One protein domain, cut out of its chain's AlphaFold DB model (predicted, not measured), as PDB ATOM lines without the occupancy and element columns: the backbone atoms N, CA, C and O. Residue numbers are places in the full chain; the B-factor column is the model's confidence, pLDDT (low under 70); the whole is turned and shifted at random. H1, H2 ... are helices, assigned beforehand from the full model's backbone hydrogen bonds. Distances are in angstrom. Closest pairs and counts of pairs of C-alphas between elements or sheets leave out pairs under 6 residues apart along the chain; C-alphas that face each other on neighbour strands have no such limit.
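This is residues 161 to 222 of the 342 residues of a protein of Rhodobacteraceae bacterium 2376 (UniProt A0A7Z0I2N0). Two helices make an open U with unequal arms: a shorter helix, H1, leads through a short link into a much longer one, H2, which folds back past H1 and sticks out far beyond it with a kink on the way. The arms come near each other without touching, and there is no third part between them. The printed part has 62 residues, 55 of them in the two named helices, H1 then H2, with no named strand; the class is all helix. The whole is extended, with a radius of gyration of the C-alphas of 16.9 A and spans of 55 by 21 by 12 A.

Find C-alpha 161 at (3.719, 33.448, -13.390); from there H1, residues 161 to 177, runs 24.8 A to C-alpha 177 at (-2.076, 28.906, 10.295). Next look at C-alpha 184 at (-9.104, 39.283, 18.239), where H2, residues 184 to 221, begins; it runs 54.4 A to C-alpha 221 at (-0.894, 44.255, -35.300). Near residue 207 you meet its kink of 28 degrees.

Follow z: it rises from the first to the last C-alpha of H1 and falls from the first to the last of H2. The two helices are near each other, with 6 pairs of C-alphas within 10 A and no pair within 8 A. In H1 and H2 every O i to N i+4 pair is within hydrogen-bond range. Residues 161 to 171, which belong to H1, stand free, and so do residues 195 to 222, of which 195 to 221 belong to H2.

The two C-alphas farthest apart are those of Asp 181 and Glu 221, at 55.4 A. The printed part has no cut, and the link from H1 to H2, 6 residues, is short. The mean pLDDT of the printed part is 81.4; look to Leu 179 for the one printed residue under 70.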
ATOM      1  N   ALA A 161       4.994  33.015 -13.950       81.31
ATOM      2  CA  ALA A 161       3.719  33.448 -13.390       81.31
ATOM      3  C   ALA A 161       3.099  32.381 -12.470       81.31
ATOM      4  O   ALA A 161       2.603  32.726 -11.395       81.31
ATOM      5  N   GLU A 162       3.170  31.105 -12.863       81.50
ATOM      6  CA  GLU A 162       2.738  29.960 -12.050       81.50
ATOM      7  C   GLU A 162       3.544  29.873 -10.743       81.50
ATOM      8  O   GLU A 162       2.960  29.907  -9.660       81.50
ATOM      9  N   ASP A 163       4.879  29.909 -10.825       86.12
ATOM     10  CA  ASP A 163       5.767  29.845  -9.655       86.12
ATOM     11  C   ASP A 163       5.511  30.971  -8.641       86.12
ATOM     12  O   ASP A 163       5.592  30.770  -7.424       86.12
ATOM     13  N   ILE A 164       5.231  32.187  -9.125       82.88
ATOM     14  CA  ILE A 164       4.899  33.333  -8.268       82.88
ATOM     15  C   ILE A 164       3.546  33.113  -7.584       82.88
ATOM     16  O   ILE A 164       3.419  33.390  -6.388       82.88
ATOM     17  N   GLY A 165       2.547  32.619  -8.320       82.94
ATOM     18  CA  GLY A 165       1.213  32.335  -7.792       82.94
ATOM     19  C   GLY A 165       1.231  31.269  -6.697       82.94
ATOM     20  O   GLY A 165       0.629  31.464  -5.633       82.94
ATOM     21  N   ASP A 166       1.984  30.193  -6.919       86.31
ATOM     22  CA  ASP A 166       2.132  29.094  -5.969       86.31
ATOM     23  C   ASP A 166       2.861  29.553  -4.703       86.31
ATOM     24  O   ASP A 166       2.343  29.392  -3.597       86.31
ATOM     25  N   LYS A 167       4.005  30.241  -4.837       83.50
ATOM     26  CA  LYS A 167       4.750  30.789  -3.685       83.50
ATOM     27  C   LYS A 167       3.936  31.809  -2.890       83.50
ATOM     28  O   LYS A 167       4.020  31.842  -1.660       83.50
ATOM     29  N   ALA A 168       3.149  32.646  -3.567       83.25
ATOM     30  CA  ALA A 168       2.273  33.611  -2.910       83.25
ATOM     31  C   ALA A 168       1.133  32.923  -2.143       83.25
ATOM     32  O   ALA A 168       0.745  33.394  -1.072       83.25
ATOM     33  N   SER A 169       0.605  31.819  -2.675       82.88
ATOM     34  CA  SER A 169      -0.439  31.023  -2.020       82.88
ATOM     35  C   SER A 169       0.112  30.280  -0.804       82.88
ATOM     36  O   SER A 169      -0.452  30.408   0.276       82.88
ATOM     37  N   ASP A 170       1.284  29.655  -0.926       86.88
ATOM     38  CA  ASP A 170       1.997  29.011   0.183       86.88
ATOM     39  C   ASP A 170       2.294  29.991   1.329       86.88
ATOM     40  O   ASP A 170       2.132  29.672   2.509       86.88
ATOM     41  N   LEU A 171       2.723  31.214   0.996       79.06
ATOM     42  CA  LEU A 171       2.948  32.267   1.983       79.06
ATOM     43  C   LEU A 171       1.639  32.682   2.665       79.06
ATOM     44  O   LEU A 171       1.601  32.807   3.889       79.06
ATOM     45  N   ALA A 172       0.568  32.877   1.892       79.94
ATOM     46  CA  ALA A 172      -0.746  33.216   2.429       79.94
ATOM     47  C   ALA A 172      -1.283  32.112   3.357       79.94
ATOM     48  O   ALA A 172      -1.806  32.414   4.433       79.94
ATOM     49  N   ASP A 173      -1.084  30.846   2.994       81.62
ATOM     50  CA  ASP A 173      -1.507  29.695   3.788       81.62
ATOM     51  C   ASP A 173      -0.687  29.558   5.074       81.62
ATOM     52  O   ASP A 173      -1.255  29.305   6.140       81.62
ATOM     53  N   ARG A 174       0.625  29.810   5.041       80.88
ATOM     54  CA  ARG A 174       1.464  29.844   6.255       80.88
ATOM     55  C   ARG A 174       1.066  30.974   7.198       80.88
ATOM     56  O   ARG A 174       0.992  30.766   8.408       80.88
ATOM     57  N   LEU A 175       0.755  32.146   6.650       75.75
ATOM     58  CA  LEU A 175       0.220  33.260   7.431       75.75
ATOM     59  C   LEU A 175      -1.152  32.918   8.032       75.75
ATOM     60  O   LEU A 175      -1.462  33.405   9.115       75.75
ATOM     61  N   SER A 176      -1.940  32.059   7.372       71.75
ATOM     62  CA  SER A 176      -3.268  31.640   7.839       71.75
ATOM     63  C   SER A 176      -3.231  30.716   9.068       71.75
ATOM     64  O   SER A 176      -4.088  30.835   9.942       71.75
ATOM     65  N   HIS A 177      -2.219  29.849   9.176       73.88
ATOM     66  CA  HIS A 177      -2.076  28.906  10.295       73.88
ATOM     67  C   HIS A 177      -1.401  29.530  11.530       73.88
ATOM     68  O   HIS A 177      -1.586  29.047  12.639       73.88
ATOM     69  N   GLY A 178      -0.649  30.625  11.372       75.81
ATOM     70  CA  GLY A 178      -0.003  31.337  12.487       75.81
ATOM     71  C   GLY A 178      -0.915  32.301  13.259       75.81
ATOM     72  O   GLY A 178      -0.433  33.054  14.101       75.81
ATOM     73  N   LEU A 179      -2.215  32.338  12.951       69.94
ATOM     74  CA  LEU A 179      -3.157  33.307  13.522       69.94
ATOM     75  C   LEU A 179      -3.758  32.901  14.864       69.94
ATOM     76  O   LEU A 179      -4.377  33.751  15.505       69.94
ATOM     77  N   ASP A 180      -3.608  31.648  15.290       73.94
ATOM     78  CA  ASP A 180      -4.312  31.141  16.472       73.94
ATOM     79  C   ASP A 180      -3.922  31.890  17.758       73.94
ATOM     80  O   ASP A 180      -4.811  32.219  18.549       73.94
ATOM     81  N   ASP A 181      -2.655  32.310  17.872       78.19
ATOM     82  CA  ASP A 181      -2.100  33.085  18.997       78.19
ATOM     83  C   ASP A 181      -2.292  34.612  18.889       78.19
ATOM     84  O   ASP A 181      -1.851  35.375  19.752       78.19
ATOM     85  N   LEU A 182      -2.946  35.104  17.832       78.94
ATOM     86  CA  LEU A 182      -3.151  36.538  17.641       78.94
ATOM     87  C   LEU A 182      -4.402  37.046  18.375       78.94
ATOM     88  O   LEU A 182      -5.433  36.375  18.442       78.94
ATOM     89  N   SER A 183      -4.324  38.283  18.883       86.00
ATOM     90  CA  SER A 183      -5.471  38.975  19.491       86.00
ATOM     91  C   SER A 183      -6.658  39.083  18.522       86.00
ATOM     92  O   SER A 183      -6.471  39.169  17.305       86.00
ATOM     93  N   ASP A 184      -7.881  39.167  19.050       85.12
ATOM     94  CA  ASP A 184      -9.104  39.283  18.239       85.12
ATOM     95  C   ASP A 184      -9.064  40.471  17.257       85.12
ATOM     96  O   ASP A 184      -9.546  40.379  16.126       85.12
ATOM     97  N   ALA A 185      -8.402  41.569  17.643       79.25
ATOM     98  CA  ALA A 185      -8.193  42.735  16.785       79.25
ATOM     99  C   ALA A 185      -7.272  42.440  15.584       79.25
ATOM    100  O   ALA A 185      -7.498  42.938  14.478       79.25
ATOM    101  N   ALA A 186      -6.246  41.608  15.777       79.56
ATOM    102  CA  ALA A 186      -5.345  41.187  14.707       79.56
ATOM    103  C   ALA A 186      -6.021  40.177  13.766       79.56
ATOM    104  O   ALA A 186      -5.918  40.322  12.546       79.56
ATOM    105  N   LYS A 187      -6.801  39.231  14.309       83.38
ATOM    106  CA  LYS A 187      -7.629  38.303  13.516       83.38
ATOM    107  C   LYS A 187      -8.609  39.059  12.614       83.38
ATOM    108  O   LYS A 187      -8.704  38.758  11.424       83.38
ATOM    109  N   ALA A 188      -9.274  40.095  13.133       83.75
ATOM    110  CA  ALA A 188     -10.189  40.927  12.349       83.75
ATOM    111  C   ALA A 188      -9.492  41.638  11.171       83.75
ATOM    112  O   ALA A 188     -10.011  41.626  10.053       83.75
ATOM    113  N   ARG A 189      -8.298  42.203  11.398       79.00
ATOM    114  CA  ARG A 189      -7.515  42.902  10.363       79.00
ATOM    115  C   ARG A 189      -7.013  41.958   9.267       79.00
ATOM    116  O   ARG A 189      -7.003  42.330   8.094       79.00
ATOM    117  N   VAL A 190      -6.631  40.732   9.620       82.00
ATOM    118  CA  VAL A 190      -6.212  39.734   8.625       82.00
ATOM    119  C   VAL A 190      -7.402  39.216   7.823       82.00
ATOM    120  O   VAL A 190      -7.313  39.102   6.602       82.00
ATOM    121  N   MET A 191      -8.551  38.993   8.464       81.81
ATOM    122  CA  MET A 191      -9.772  38.599   7.756       81.81
ATOM    123  C   MET A 191     -10.256  39.677   6.776       81.81
ATOM    124  O   MET A 191     -10.702  39.334   5.680       81.81
ATOM    125  N   SER A 192     -10.141  40.970   7.116       84.19
ATOM    126  CA  SER A 192     -10.458  42.051   6.170       84.19
ATOM    127  C   SER A 192      -9.464  42.105   5.013       84.19
ATOM    128  O   SER A 192      -9.886  42.172   3.864       84.19
ATOM    129  N   ALA A 193      -8.162  41.993   5.301       79.31
ATOM    130  CA  ALA A 193      -7.127  41.976   4.269       79.31
ATOM    131  C   ALA A 193      -7.313  40.803   3.295       79.31
ATOM    132  O   ALA A 193      -7.186  40.977   2.087       79.31
ATOM    133  N   ARG A 194      -7.692  39.625   3.802       79.00
ATOM    134  CA  ARG A 194      -7.985  38.440   2.987       79.00
ATOM    135  C   ARG A 194      -9.163  38.659   2.045       79.00
ATOM    136  O   ARG A 194      -9.071  38.270   0.888       79.00
ATOM    137  N   ARG A 195     -10.259  39.259   2.525       84.81
ATOM    138  CA  ARG A 195     -11.421  39.566   1.674       84.81
ATOM    139  C   ARG A 195     -11.030  40.530   0.563       84.81
ATOM    140  O   ARG A 195     -11.248  40.220  -0.596       84.81
ATOM    141  N   THR A 196     -10.334  41.614   0.905       79.19
ATOM    142  CA  THR A 196      -9.829  42.566  -0.092       79.19
ATOM    143  C   THR A 196      -8.885  41.902  -1.095       79.19
ATOM    144  O   THR A 196      -8.986  42.173  -2.285       79.19
ATOM    145  N   ALA A 197      -8.002  41.005  -0.651       77.50
ATOM    146  CA  ALA A 197      -7.113  40.265  -1.543       77.50
ATOM    147  C   ALA A 197      -7.873  39.289  -2.457       77.50
ATOM    148  O   ALA A 197      -7.525  39.158  -3.625       77.50
ATOM    149  N   HIS A 198      -8.911  38.622  -1.948       84.19
ATOM    150  CA  HIS A 198      -9.757  37.725  -2.736       84.19
ATOM    151  C   HIS A 198     -10.557  38.494  -3.794       84.19
ATOM    152  O   HIS A 198     -10.520  38.135  -4.968       84.19
ATOM    153  N   ASP A 199     -11.205  39.593  -3.407       84.62
ATOM    154  CA  ASP A 199     -11.971  40.446  -4.323       84.62
ATOM    155  C   ASP A 199     -11.052  41.082  -5.382       84.62
ATOM    156  O   ASP A 199     -11.392  41.159  -6.564       84.62
ATOM    157  N   ALA A 200      -9.841  41.486  -4.979       78.81
ATOM    158  CA  ALA A 200      -8.823  41.995  -5.892       78.81
ATOM    159  C   ALA A 200      -8.309  40.919  -6.859       78.81
ATOM    160  O   ALA A 200      -8.023  41.247  -8.011       78.81
ATOM    161  N   ARG A 201      -8.201  39.653  -6.429       81.25
ATOM    162  CA  ARG A 201      -7.836  38.527  -7.304       81.25
ATOM    163  C   ARG A 201      -8.911  38.276  -8.351       81.25
ATOM    164  O   ARG A 201      -8.584  38.254  -9.528       81.25
ATOM    165  N   GLU A 202     -10.175  38.191  -7.952       83.81
ATOM    166  CA  GLU A 202     -11.287  37.961  -8.884       83.81
ATOM    167  C   GLU A 202     -11.414  39.104  -9.911       83.81
ATOM    168  O   GLU A 202     -11.528  38.871 -11.119       83.81
ATOM    169  N   ALA A 203     -11.290  40.356  -9.456       80.00
ATOM    170  CA  ALA A 203     -11.244  41.513 -10.344       80.00
ATOM    171  C   ALA A 203     -10.011  41.491 -11.269       80.00
ATOM    172  O   ALA A 203     -10.116  41.846 -12.449       80.00
ATOM    173  N   SER A 204      -8.859  41.047 -10.758       81.50
ATOM    174  CA  SER A 204      -7.621  40.923 -11.534       81.50
ATOM    175  C   SER A 204      -7.703  39.816 -12.577       81.50
ATOM    176  O   SER A 204      -7.297  40.057 -13.703       81.50
ATOM    177  N   GLU A 205      -8.273  38.650 -12.284       81.69
ATOM    178  CA  GLU A 205      -8.429  37.554 -13.253       81.69
ATOM    179  C   GLU A 205      -9.299  37.971 -14.446       81.69
ATOM    180  O   GLU A 205      -8.952  37.746 -15.615       81.69
ATOM    181  N   ALA A 206     -10.409  38.660 -14.164       81.62
ATOM    182  CA  ALA A 206     -11.288  39.199 -15.194       81.62
ATOM    183  C   ALA A 206     -10.594  40.286 -16.035       81.62
ATOM    184  O   ALA A 206     -10.776  40.339 -17.258       81.62
ATOM    185  N   ALA A 207      -9.793  41.148 -15.402       75.75
ATOM    186  CA  ALA A 207      -9.007  42.171 -16.086       75.75
ATOM    187  C   ALA A 207      -7.856  41.564 -16.905       75.75
ATOM    188  O   ALA A 207      -7.647  41.964 -18.049       75.75
ATOM    189  N   MET A 208      -7.161  40.559 -16.369       81.00
ATOM    190  CA  MET A 208      -6.060  39.853 -17.020       81.00
ATOM    191  C   MET A 208      -6.543  39.129 -18.267       81.00
ATOM    192  O   MET A 208      -5.933  39.283 -19.316       81.00
ATOM    193  N   THR A 209      -7.669  38.418 -18.209       83.56
ATOM    194  CA  THR A 209      -8.211  37.706 -19.380       83.56
ATOM    195  C   THR A 209      -8.533  38.662 -20.535       83.56
ATOM    196  O   THR A 209      -8.268  38.370 -21.701       83.56
ATOM    197  N   LYS A 210      -9.075  39.846 -20.225       82.81
ATOM    198  CA  LYS A 210      -9.351  40.886 -21.231       82.81
ATOM    199  C   LYS A 210      -8.066  41.561 -21.720       82.81
ATOM    200  O   LYS A 210      -7.924  41.811 -22.915       82.81
ATOM    201  N   GLY A 211      -7.132  41.828 -20.808       82.19
ATOM    202  CA  GLY A 211      -5.845  42.452 -21.096       82.19
ATOM    203  C   GLY A 211      -4.943  41.579 -21.963       82.19
ATOM    204  O   GLY A 211      -4.360  42.080 -22.918       82.19
ATOM    205  N   THR A 212      -4.881  40.270 -21.709       83.38
ATOM    206  CA  THR A 212      -4.087  39.321 -22.508       83.38
ATOM    207  C   THR A 212      -4.642  39.173 -23.920       83.38
ATOM    208  O   THR A 212      -3.867  39.137 -24.873       83.38
ATOM    209  N   ALA A 213      -5.968  39.166 -24.086       82.81
ATOM    210  CA  ALA A 213      -6.596  39.154 -25.404       82.81
ATOM    211  C   ALA A 213      -6.285  40.434 -26.204       82.81
ATOM    212  O   ALA A 213      -5.912  40.353 -27.375       82.81
ATOM    213  N   ALA A 214      -6.379  41.606 -25.564       80.69
ATOM    214  CA  ALA A 214      -6.023  42.885 -26.177       80.69
ATOM    215  C   ALA A 214      -4.523  42.972 -26.510       80.69
ATOM    216  O   ALA A 214      -4.156  43.369 -27.616       80.69
ATOM    217  N   ALA A 215      -3.654  42.527 -25.600       79.00
ATOM    218  CA  ALA A 215      -2.210  42.476 -25.808       79.00
ATOM    219  C   ALA A 215      -1.828  41.519 -26.945       79.00
ATOM    220  O   ALA A 215      -0.973  41.846 -27.764       79.00
ATOM    221  N   ALA A 216      -2.493  40.365 -27.051       85.50
ATOM    222  CA  ALA A 216      -2.282  39.424 -28.147       85.50
ATOM    223  C   ALA A 216      -2.713  40.001 -29.504       85.50
ATOM    224  O   ALA A 216      -2.103  39.666 -30.519       85.50
ATOM    225  N   GLY A 217      -3.750  40.847 -29.532       85.56
ATOM    226  CA  GLY A 217      -4.134  41.618 -30.717       85.56
ATOM    227  C   GLY A 217      -3.071  42.655 -31.080       85.56
ATOM    228  O   GLY A 217      -2.542  42.632 -32.188       85.56
ATOM    229  N   MET A 218      -2.668  43.480 -30.111       80.19
ATOM    230  CA  MET A 218      -1.665  44.530 -30.310       80.19
ATOM    231  C   MET A 218      -0.301  43.978 -30.728       80.19
ATOM    232  O   MET A 218       0.356  44.560 -31.580       80.19
ATOM    233  N   PHE A 219       0.116  42.831 -30.192       82.75
ATOM    234  CA  PHE A 219       1.355  42.179 -30.613       82.75
ATOM    235  C   PHE A 219       1.300  41.720 -32.078       82.75
ATOM    236  O   PHE A 219       2.288  41.842 -32.797       82.75
ATOM    237  N   ARG A 220       0.152  41.198 -32.533       87.56
ATOM    238  CA  ARG A 220      -0.031  40.777 -33.935       87.56
ATOM    239  C   ARG A 220      -0.079  41.965 -34.890       87.56
ATOM    240  O   ARG A 220       0.423  41.858 -36.001       87.56
ATOM    241  N   GLU A 221      -0.705  43.060 -34.471       89.19
ATOM    242  CA  GLU A 221      -0.894  44.255 -35.300       89.19
ATOM    243  C   GLU A 221       0.346  45.158 -35.315       89.19
ATOM    244  O   GLU A 221       0.685  45.731 -36.348       89.19
ATOM    245  N   GLN A 222       1.024  45.296 -34.173       86.12
ATOM    246  CA  GLN A 222       2.139  46.215 -33.955       86.12
ATOM    247  C   GLN A 222       3.181  45.600 -32.999       86.12
ATOM    248  O   GLN A 222       3.303  46.030 -31.845       86.12
TER     249      GLN A 222